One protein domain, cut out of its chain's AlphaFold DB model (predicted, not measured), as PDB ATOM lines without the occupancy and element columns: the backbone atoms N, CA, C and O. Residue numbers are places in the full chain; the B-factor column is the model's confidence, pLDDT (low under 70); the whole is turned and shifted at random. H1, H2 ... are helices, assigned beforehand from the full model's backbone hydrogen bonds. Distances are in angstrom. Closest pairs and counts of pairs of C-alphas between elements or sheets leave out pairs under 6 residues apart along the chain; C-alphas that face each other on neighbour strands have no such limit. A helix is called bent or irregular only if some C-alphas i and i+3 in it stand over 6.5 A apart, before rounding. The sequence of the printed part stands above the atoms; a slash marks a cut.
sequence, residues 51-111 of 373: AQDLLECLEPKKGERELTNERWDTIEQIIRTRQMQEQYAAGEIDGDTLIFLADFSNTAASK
ATOM      1  N   ALA A  51     -18.895 -49.422  26.650       93.31
ATOM      2  CA  ALA A  51     -19.742 -48.818  27.673       93.31
ATOM      3  C   ALA A  51     -19.414 -47.330  27.887       93.31
ATOM      4  O   ALA A  51     -20.318 -46.503  27.991       93.31
ATOM      5  N   GLN A  52     -18.127 -46.975  27.887       92.38
ATOM      6  CA  GLN A  52     -17.678 -45.591  28.048       92.38
ATOM      7  C   GLN A  52     -18.217 -44.666  26.944       92.38
ATOM      8  O   GLN A  52     -18.691 -43.571  27.249       92.38
ATOM      9  N   ASP A  53     -18.214 -45.126  25.690       92.81
ATOM     10  CA  ASP A  53     -18.699 -44.349  24.543       92.81
ATOM     11  C   ASP A  53     -20.205 -44.069  24.659       92.81
ATOM     12  O   ASP A  53     -20.688 -42.999  24.284       92.81
ATOM     13  N   LEU A  54     -20.967 -45.017  25.226       90.12
ATOM     14  CA  LEU A  54     -22.393 -44.824  25.498       90.12
ATOM     15  C   LEU A  54     -22.629 -43.712  26.524       90.12
ATOM     16  O   LEU A  54     -23.571 -42.937  26.361       90.12
ATOM     17  N   LEU A  55     -21.793 -43.619  27.564       91.25
ATOM     18  CA  LEU A  55     -21.911 -42.555  28.564       91.25
ATOM     19  C   LEU A  55     -21.626 -41.185  27.948       91.25
ATOM     20  O   LEU A  55     -22.399 -40.254  28.162       91.25
ATOM     21  N   GLU A  56     -20.563 -41.085  27.146       92.94
ATOM     22  CA  GLU A  56     -20.184 -39.851  26.447       92.94
ATOM     23  C   GLU A  56     -21.292 -39.388  25.491       92.94
ATOM     24  O   GLU A  56     -21.643 -38.210  25.453       92.94
ATOM     25  N   CYS A  57     -21.939 -40.321  24.783       89.44
ATOM     26  CA  CYS A  57     -23.071 -40.007  23.908       89.44
ATOM     27  C   CYS A  57     -24.303 -39.475  24.662       89.44
ATOM     28  O   CYS A  57     -25.122 -38.756  24.083       89.44
ATOM     29  N   LEU A  58     -24.476 -39.856  25.930       88.94
ATOM     30  CA  LEU A  58     -25.608 -39.440  26.759       88.94
ATOM     31  C   LEU A  58     -25.328 -38.158  27.548       88.94
ATOM     32  O   LEU A  58     -26.273 -37.474  27.935       88.94
ATOM     33  N   GLU A  59     -24.062 -37.804  27.755       90.06
ATOM     34  CA  GLU A  59     -23.642 -36.644  28.546       90.06
ATOM     35  C   GLU A  59     -24.251 -35.304  28.091       90.06
ATOM     36  O   GLU A  59     -24.715 -34.556  28.955       90.06
ATOM     37  N   PRO A  60     -24.391 -35.002  26.782       91.50
ATOM     38  CA  PRO A  60     -25.048 -33.774  26.329       91.50
ATOM     39  C   PRO A  60     -26.516 -33.661  26.754       91.50
ATOM     40  O   PRO A  60     -27.042 -32.555  26.829       91.50
ATOM     41  N   LYS A  61     -27.172 -34.796  27.035       85.94
ATOM     42  CA  LYS A  61     -28.579 -34.864  27.457       85.94
ATOM     43  C   LYS A  61     -28.753 -34.769  28.973       85.94
ATOM     44  O   LYS A  61     -29.871 -34.850  29.488       85.94
ATOM     45  N   LYS A  62     -27.657 -34.629  29.721       87.44
ATOM     46  CA  LYS A  62     -27.691 -34.507  31.175       87.44
ATOM     47  C   LYS A  62     -28.430 -33.231  31.587       87.44
ATOM     48  O   LYS A  62     -28.067 -32.131  31.183       87.44
ATOM     49  N   GLY A  63     -29.440 -33.378  32.443       80.31
ATOM     50  CA  GLY A  63     -30.238 -32.252  32.932       80.31
ATOM     51  C   GLY A  63     -31.379 -31.834  32.000       80.31
ATOM     52  O   GLY A  63     -32.076 -30.865  32.303       80.31
ATOM     53  N   GLU A  64     -31.612 -32.562  30.904       86.81
ATOM     54  CA  GLU A  64     -32.849 -32.438  30.134       86.81
ATOM     55  C   GLU A  64     -34.066 -32.861  30.978       86.81
ATOM     56  O   GLU A  64     -33.950 -33.617  31.945       86.81
ATOM     57  N   ARG A  65     -35.265 -32.395  30.594       76.12
ATOM     58  CA  ARG A  65     -36.526 -32.645  31.325       76.12
ATOM     59  C   ARG A  65     -36.767 -34.133  31.617       76.12
ATOM     60  O   ARG A  65     -37.355 -34.468  32.642       76.12
ATOM     61  N   GLU A  66     -36.316 -35.012  30.727       76.50
ATOM     62  CA  GLU A  66     -36.481 -36.466  30.832       76.50
ATOM     63  C   GLU A  66     -35.346 -37.156  31.609       76.50
ATOM     64  O   GLU A  66     -35.585 -38.178  32.262       76.50
ATOM     65  N   LEU A  67     -34.136 -36.585  31.588       81.81
ATOM     66  CA  LEU A  67     -32.938 -37.066  32.281       81.81
ATOM     67  C   LEU A  67     -32.655 -36.192  33.511       81.81
ATOM     68  O   LEU A  67     -31.672 -35.451  33.592       81.81
ATOM     69  N   THR A  68     -33.539 -36.301  34.504       85.00
ATOM     70  CA  THR A  68     -33.311 -35.703  35.826       85.00
ATOM     71  C   THR A  68     -32.023 -36.248  36.457       85.00
ATOM     72  O   THR A  68     -31.604 -37.361  36.144       85.00
ATOM     73  N   ASN A  69     -31.417 -35.502  37.389       85.62
ATOM     74  CA  ASN A  69     -30.179 -35.924  38.067       85.62
ATOM     75  C   ASN A  69     -30.286 -37.335  38.675       85.62
ATOM     76  O   ASN A  69     -29.391 -38.144  38.494       85.62
ATOM     77  N   GLU A  70     -31.419 -37.671  39.300       84.94
ATOM     78  CA  GLU A  70     -31.657 -39.004  39.879       84.94
ATOM     79  C   GLU A  70     -31.609 -40.125  38.813       84.94
ATOM     80  O   GLU A  70     -31.055 -41.205  39.038       84.94
ATOM     81  N   ARG A  71     -32.174 -39.872  37.623       85.75
ATOM     82  CA  ARG A  71     -32.139 -40.816  36.494       85.75
ATOM     83  C   ARG A  71     -30.748 -40.890  35.877       85.75
ATOM     84  O   ARG A  71     -30.307 -41.977  35.518       85.75
ATOM     85  N   TRP A  72     -30.064 -39.753  35.784       90.50
ATOM     86  CA  TRP A  72     -28.682 -39.681  35.328       90.50
ATOM     87  C   TRP A  72     -27.761 -40.526  36.212       90.50
ATOM     88  O   TRP A  72     -27.034 -41.360  35.684       90.50
ATOM     89  N   ASP A  73     -27.853 -40.389  37.535       90.69
ATOM     90  CA  ASP A  73     -27.032 -41.152  38.484       90.69
ATOM     91  C   ASP A  73     -27.241 -42.667  38.322       90.69
ATOM     92  O   ASP A  73     -26.290 -43.452  38.370       90.69
ATOM     93  N   THR A  74     -28.486 -43.078  38.060       90.50
ATOM     94  CA  THR A  74     -28.824 -44.479  37.769       90.50
ATOM     95  C   THR A  74     -28.157 -44.953  36.472       90.50
ATOM     96  O   THR A  74     -27.519 -46.005  36.452       90.50
ATOM     97  N   ILE A  75     -28.274 -44.178  35.388       90.50
ATOM     98  CA  ILE A  75     -27.665 -44.488  34.083       90.50
ATOM     99  C   ILE A  75     -26.139 -44.562  34.201       90.50
ATOM    100  O   ILE A  75     -25.524 -45.513  33.721       90.50
ATOM    101  N   GLU A  76     -25.530 -43.594  34.881       92.56
ATOM    102  CA  GLU A  76     -24.091 -43.527  35.106       92.56
ATOM    103  C   GLU A  76     -23.591 -44.756  35.871       92.56
ATOM    104  O   GLU A  76     -22.591 -45.364  35.480       92.56
ATOM    105  N   GLN A  77     -24.304 -45.184  36.917       93.50
ATOM    106  CA  GLN A  77     -23.937 -46.387  37.660       93.50
ATOM    107  C   GLN A  77     -24.076 -47.662  36.823       93.50
ATOM    108  O   GLN A  77     -23.201 -48.531  36.891       93.50
ATOM    109  N   ILE A  78     -25.134 -47.779  36.017       92.50
ATOM    110  CA  ILE A  78     -25.317 -48.912  35.102       92.50
ATOM    111  C   ILE A  78     -24.145 -48.988  34.117       92.50
ATOM    112  O   ILE A  78     -23.519 -50.041  33.983       92.50
ATOM    113  N   ILE A  79     -23.803 -47.871  33.472       93.88
ATOM    114  CA  ILE A  79     -22.746 -47.839  32.459       93.88
ATOM    115  C   ILE A  79     -21.369 -48.099  33.080       93.88
ATOM    116  O   ILE A  79     -20.610 -48.906  32.548       93.88
ATOM    117  N   ARG A  80     -21.063 -47.520  34.247       93.75
ATOM    118  CA  ARG A  80     -19.818 -47.821  34.979       93.75
ATOM    119  C   ARG A  80     -19.710 -49.291  35.355       93.75
ATOM    120  O   ARG A  80     -18.646 -49.887  35.233       93.75
ATOM    121  N   THR A  81     -20.808 -49.895  35.795       94.00
ATOM    122  CA  THR A  81     -20.830 -51.329  36.107       94.00
ATOM    123  C   THR A  81     -20.539 -52.150  34.860       94.00
ATOM    124  O   THR A  81     -19.783 -53.118  34.924       94.00
ATOM    125  N   ARG A  82     -21.093 -51.747  33.711       95.25
ATOM    126  CA  ARG A  82     -20.808 -52.417  32.447       95.25
ATOM    127  C   ARG A  82     -19.349 -52.257  32.027       95.25
ATOM    128  O   ARG A  82     -18.730 -53.246  31.660       95.25
ATOM    129  N   GLN A  83     -18.777 -51.068  32.165       94.75
ATOM    130  CA  GLN A  83     -17.355 -50.831  31.915       94.75
ATOM    131  C   GLN A  83     -16.468 -51.754  32.763       94.75
ATOM    132  O   GLN A  83     -15.543 -52.359  32.237       94.75
ATOM    133  N   MET A  84     -16.783 -51.946  34.049       94.44
ATOM    134  CA  MET A  84     -16.059 -52.905  34.894       94.44
ATOM    135  C   MET A  84     -16.176 -54.345  34.361       94.44
ATOM    136  O   MET A  84     -15.207 -55.096  34.391       94.44
ATOM    137  N   GLN A  85     -17.335 -54.747  33.829       93.81
ATOM    138  CA  GLN A  85     -17.486 -56.064  33.193       93.81
ATOM    139  C   GLN A  85     -16.626 -56.197  31.928       93.81
ATOM    140  O   GLN A  85     -16.047 -57.258  31.701       93.81
ATOM    141  N   GLU A  86     -16.517 -55.138  31.124       94.81
ATOM    142  CA  GLU A  86     -15.644 -55.103  29.945       94.81
ATOM    143  C   GLU A  86     -14.169 -55.223  30.344       94.81
ATOM    144  O   GLU A  86     -13.443 -56.038  29.776       94.81
ATOM    145  N   GLN A  87     -13.747 -54.493  31.378       95.06
ATOM    146  CA  GLN A  87     -12.395 -54.578  31.937       95.06
ATOM    147  C   GLN A  87     -12.082 -55.983  32.458       95.06
ATOM    148  O   GLN A  87     -10.988 -56.501  32.240       95.06
ATOM    149  N   TYR A  88     -13.049 -56.636  33.107       95.62
ATOM    150  CA  TYR A  88     -12.886 -58.015  33.564       95.62
ATOM    151  C   TYR A  88     -12.710 -58.976  32.382       95.62
ATOM    152  O   TYR A  88     -11.812 -59.815  32.394       95.62
ATOM    153  N   ALA A  89     -13.519 -58.827  31.328       93.00
ATOM    154  CA  ALA A  89     -13.409 -59.646  30.120       93.00
ATOM    155  C   ALA A  89     -12.078 -59.431  29.374       93.00
ATOM    156  O   ALA A  89     -11.542 -60.374  28.794       93.00
ATOM    157  N   ALA A  90     -11.529 -58.215  29.422       94.06
ATOM    158  CA  ALA A  90     -10.210 -57.884  28.887       94.06
ATOM    159  C   ALA A  90      -9.043 -58.375  29.772       94.06
ATOM    160  O   ALA A  90      -7.888 -58.309  29.354       94.06
ATOM    161  N   GLY A  91      -9.324 -58.878  30.980       94.81
ATOM    162  CA  GLY A  91      -8.308 -59.278  31.955       94.81
ATOM    163  C   GLY A  91      -7.592 -58.097  32.619       94.81
ATOM    164  O   GLY A  91      -6.495 -58.271  33.144       94.81
ATOM    165  N   GLU A  92      -8.183 -56.898  32.580       96.00
ATOM    166  CA  GLU A  92      -7.650 -55.694  33.232       96.00
ATOM    167  C   GLU A  92      -7.929 -55.672  34.738       96.00
ATOM    168  O   GLU A  92      -7.176 -55.061  35.497       96.00
ATOM    169  N   ILE A  93      -9.005 -56.336  35.172       95.31
ATOM    170  CA  ILE A  93      -9.373 -56.471  36.582       95.31
ATOM    171  C   ILE A  93      -9.612 -57.936  36.952       95.31
ATOM    172  O   ILE A  93     -10.046 -58.744  36.129       95.31
ATOM    173  N   ASP A  94      -9.350 -58.260  38.216       95.44
ATOM    174  CA  ASP A  94      -9.446 -59.614  38.752       95.44
ATOM    175  C   ASP A  94     -10.887 -59.996  39.130       95.44
ATOM    176  O   ASP A  94     -11.734 -59.144  39.418       95.44
ATOM    177  N   GLY A  95     -11.169 -61.301  39.183       93.44
ATOM    178  CA  GLY A  95     -12.499 -61.838  39.509       93.44
ATOM    179  C   GLY A  95     -12.934 -61.674  40.970       93.44
ATOM    180  O   GLY A  95     -14.078 -61.976  41.301       93.44
ATOM    181  N   ASP A  96     -12.046 -61.211  41.848       94.06
ATOM    182  CA  ASP A  96     -12.351 -60.828  43.230       94.06
ATOM    183  C   ASP A  96     -12.597 -59.317  43.392       94.06
ATOM    184  O   ASP A  96     -12.846 -58.846  44.507       94.06
ATOM    185  N   THR A  97     -12.594 -58.561  42.288       94.06
ATOM    186  CA  THR A  97     -12.945 -57.140  42.289       94.06
ATOM    187  C   THR A  97     -14.375 -56.952  42.791       94.06
ATOM    188  O   THR A  97     -15.345 -57.431  42.201       94.06
ATOM    189  N   LEU A  98     -14.517 -56.218  43.894       93.62
ATOM    190  CA  LEU A  98     -15.814 -55.904  44.481       93.62
ATOM    191  C   LEU A  98     -16.406 -54.656  43.826       93.62
ATOM    192  O   LEU A  98     -15.777 -53.598  43.802       93.62
ATOM    193  N   ILE A  99     -17.646 -54.766  43.351       91.19
ATOM    194  CA  ILE A  99     -18.409 -53.651  42.785       91.19
ATOM    195  C   ILE A  99     -19.543 -53.309  43.753       91.19
ATOM    196  O   ILE A  99     -20.362 -54.162  44.092       91.19
ATOM    197  N   PHE A 100     -19.592 -52.054  44.195       91.69
ATOM    198  CA  PHE A 100     -20.642 -51.553  45.077       91.69
ATOM    199  C   PHE A 100     -21.699 -50.817  44.259       91.69
ATOM    200  O   PHE A 100     -21.386 -49.865  43.540       91.69
ATOM    201  N   LEU A 101     -22.951 -51.256  44.384       90.44
ATOM    202  CA  LEU A 101     -24.088 -50.673  43.684       90.44
ATOM    203  C   LEU A 101     -24.998 -49.936  44.664       90.44
ATOM    204  O   LEU A 101     -25.199 -50.403  45.787       90.44
ATOM    205  N   ALA A 102     -25.526 -48.785  44.248       89.00
ATOM    206  CA  ALA A 102     -26.559 -48.110  45.012       89.00
ATOM    207  C   ALA A 102     -27.889 -48.836  44.793       89.00
ATOM    208  O   ALA A 102     -28.169 -49.360  43.713       89.00
ATOM    209  N   ASP A 103     -28.708 -48.871  45.838       87.44
ATOM    210  CA  ASP A 103     -30.047 -49.427  45.752       87.44
ATOM    211  C   ASP A 103     -31.029 -48.343  45.282       87.44
ATOM    212  O   ASP A 103     -31.375 -47.427  46.029       87.44
ATOM    213  N   PHE A 104     -31.476 -48.456  44.030       79.44
ATOM    214  CA  PHE A 104     -32.459 -47.552  43.421       79.44
ATOM    215  C   PHE A 104     -33.907 -48.051  43.546       79.44
ATOM    216  O   PHE A 104     -34.822 -47.431  43.001       79.44
ATOM    217  N   SER A 105     -34.158 -49.156  44.257       75.06
ATOM    218  CA  SER A 105     -35.518 -49.689  44.426       75.06
ATOM    219  C   SER A 105     -36.439 -48.720  45.181       75.06
ATOM    220  O   SER A 105     -37.634 -48.630  44.891       75.06
ATOM    221  N   ASN A 106     -35.880 -47.935  46.107       60.47
ATOM    222  CA  ASN A 106     -36.645 -47.082  47.015       60.47
ATOM    223  C   ASN A 106     -36.906 -45.663  46.465       60.47
ATOM    224  O   ASN A 106     -37.868 -45.001  46.853       60.47
ATOM    225  N   THR A 107     -36.088 -45.185  45.520       58.09
ATOM    226  CA  THR A 107     -36.276 -43.871  44.876       58.09
ATOM    227  C   THR A 107     -37.410 -43.891  43.847       58.09
ATOM    228  O   THR A 107     -38.089 -42.881  43.650       58.09
ATOM    229  N   ALA A 108     -37.688 -45.054  43.246       52.69
ATOM    230  CA  ALA A 108     -38.779 -45.232  42.290       52.69
ATOM    231  C   ALA A 108     -40.166 -45.333  42.950       52.69
ATOM    232  O   ALA A 108     -41.135 -44.776  42.434       52.69
ATOM    233  N   ALA A 109     -40.287 -45.982  44.110       49.59
ATOM    234  CA  ALA A 109     -41.592 -46.179  44.746       49.59
ATOM    235  C   ALA A 109     -42.200 -44.877  45.301       49.59
ATOM    236  O   ALA A 109     -43.416 -44.709  45.276       49.59
ATOM    237  N   SER A 110     -41.374 -43.929  45.763       45.75
ATOM    238  CA  SER A 110     -41.878 -42.768  46.513       45.75
ATOM    239  C   SER A 110     -42.046 -41.475  45.702       45.75
ATOM    240  O   SER A 110     -42.661 -40.538  46.203       45.75
ATOM    241  N   LYS A 111     -41.511 -41.384  44.475       48.22
ATOM    242  CA  LYS A 111     -41.516 -40.127  43.691       48.22
ATOM    243  C   LYS A 111     -41.937 -40.298  42.227       48.22
ATOM    244  O   LYS A 111     -42.552 -39.398  41.663       48.22
TER     245      LYS A 111
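Overview. This is residues 51 to 111 of the 373 residues of an uncharacterized protein of Cladophialophora yegresii CBS 114405 (UniProt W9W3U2). A long helix, H2, runs through the middle of a flat, loose model, with the shorter helix H1 folded back along one side of it as a helical hairpin. On the other side of H2 an extended stretch without a named element, residues 90 to 104, turns back and leads to a short last helix, H3, which touches neither of the others. The printed part has 61 residues with three named helices, in the order H1, H2, H3, and no named strand; the class is all helix. The whole is loose, with a radius of gyration of the C-alphas of 13.7 A, and the C-alphas span 39 by 27 by 10 A.

Along the chain. The longest helix is H2, residues 69 to 89, which measures 30.1 A from its first to its last C-alpha. It begins with C-alpha 69 at (-30.179, -35.924, 38.067) and ends with C-alpha 89 at (-13.409, -59.646, 30.120). Before it in the chain comes H1, residues 51 to 61, with 16.5 A from first to last C-alpha; its C-alpha 51 is at (-19.742, -48.818, 27.673). H1 is irregular, but only just: C-alphas 57 and 60 are 7.0 A apart. After H2 comes H3, residues 105 to 111, with 11.3 A from first to last C-alpha, ending with C-alpha 111 at (-41.516, -40.127, 43.691).

Arrangement. H2 touches H1, with 11 pairs of C-alphas within 8 A. Their closest C-alphas, those of Ala 51 and Gln 83, are 5.3 A apart. The two helices run opposite ways at a shallow tilt of 17 degrees, with their centres 10.8 A apart, and form a helical hairpin. H3 is apart from H2, but only just, with their closest C-alphas 8.4 A from each other. H3 is also apart from H1. In H2 every O i to N i+4 pair is within hydrogen-bond range. In H1 5 of 7 such pairs are within range, and in H3 0 of 3, with 0 of 4 O i to N i+3 pairs within range.

Size, cuts and confidence. The outline is flat, and the two C-alphas farthest apart in the domain, those of Gly 91 and Ser 110, are 40.1 A from each other. The C-alphas of Ala 51 and Lys 111, the first and last printed residues, are 28.4 A apart. The printed part has no cut. The link from H1 to H2 is short, with 7 residues, and the link from H2 to H3 is long, with 15 residues. The C-alphas of that long link, residues 90 to 104, lie 9 to 21 A from the mean of the C-alphas. The mean pLDDT of the printed part is 86.5; residues 106 to 111 are under 70, and the mean of H3 is 56.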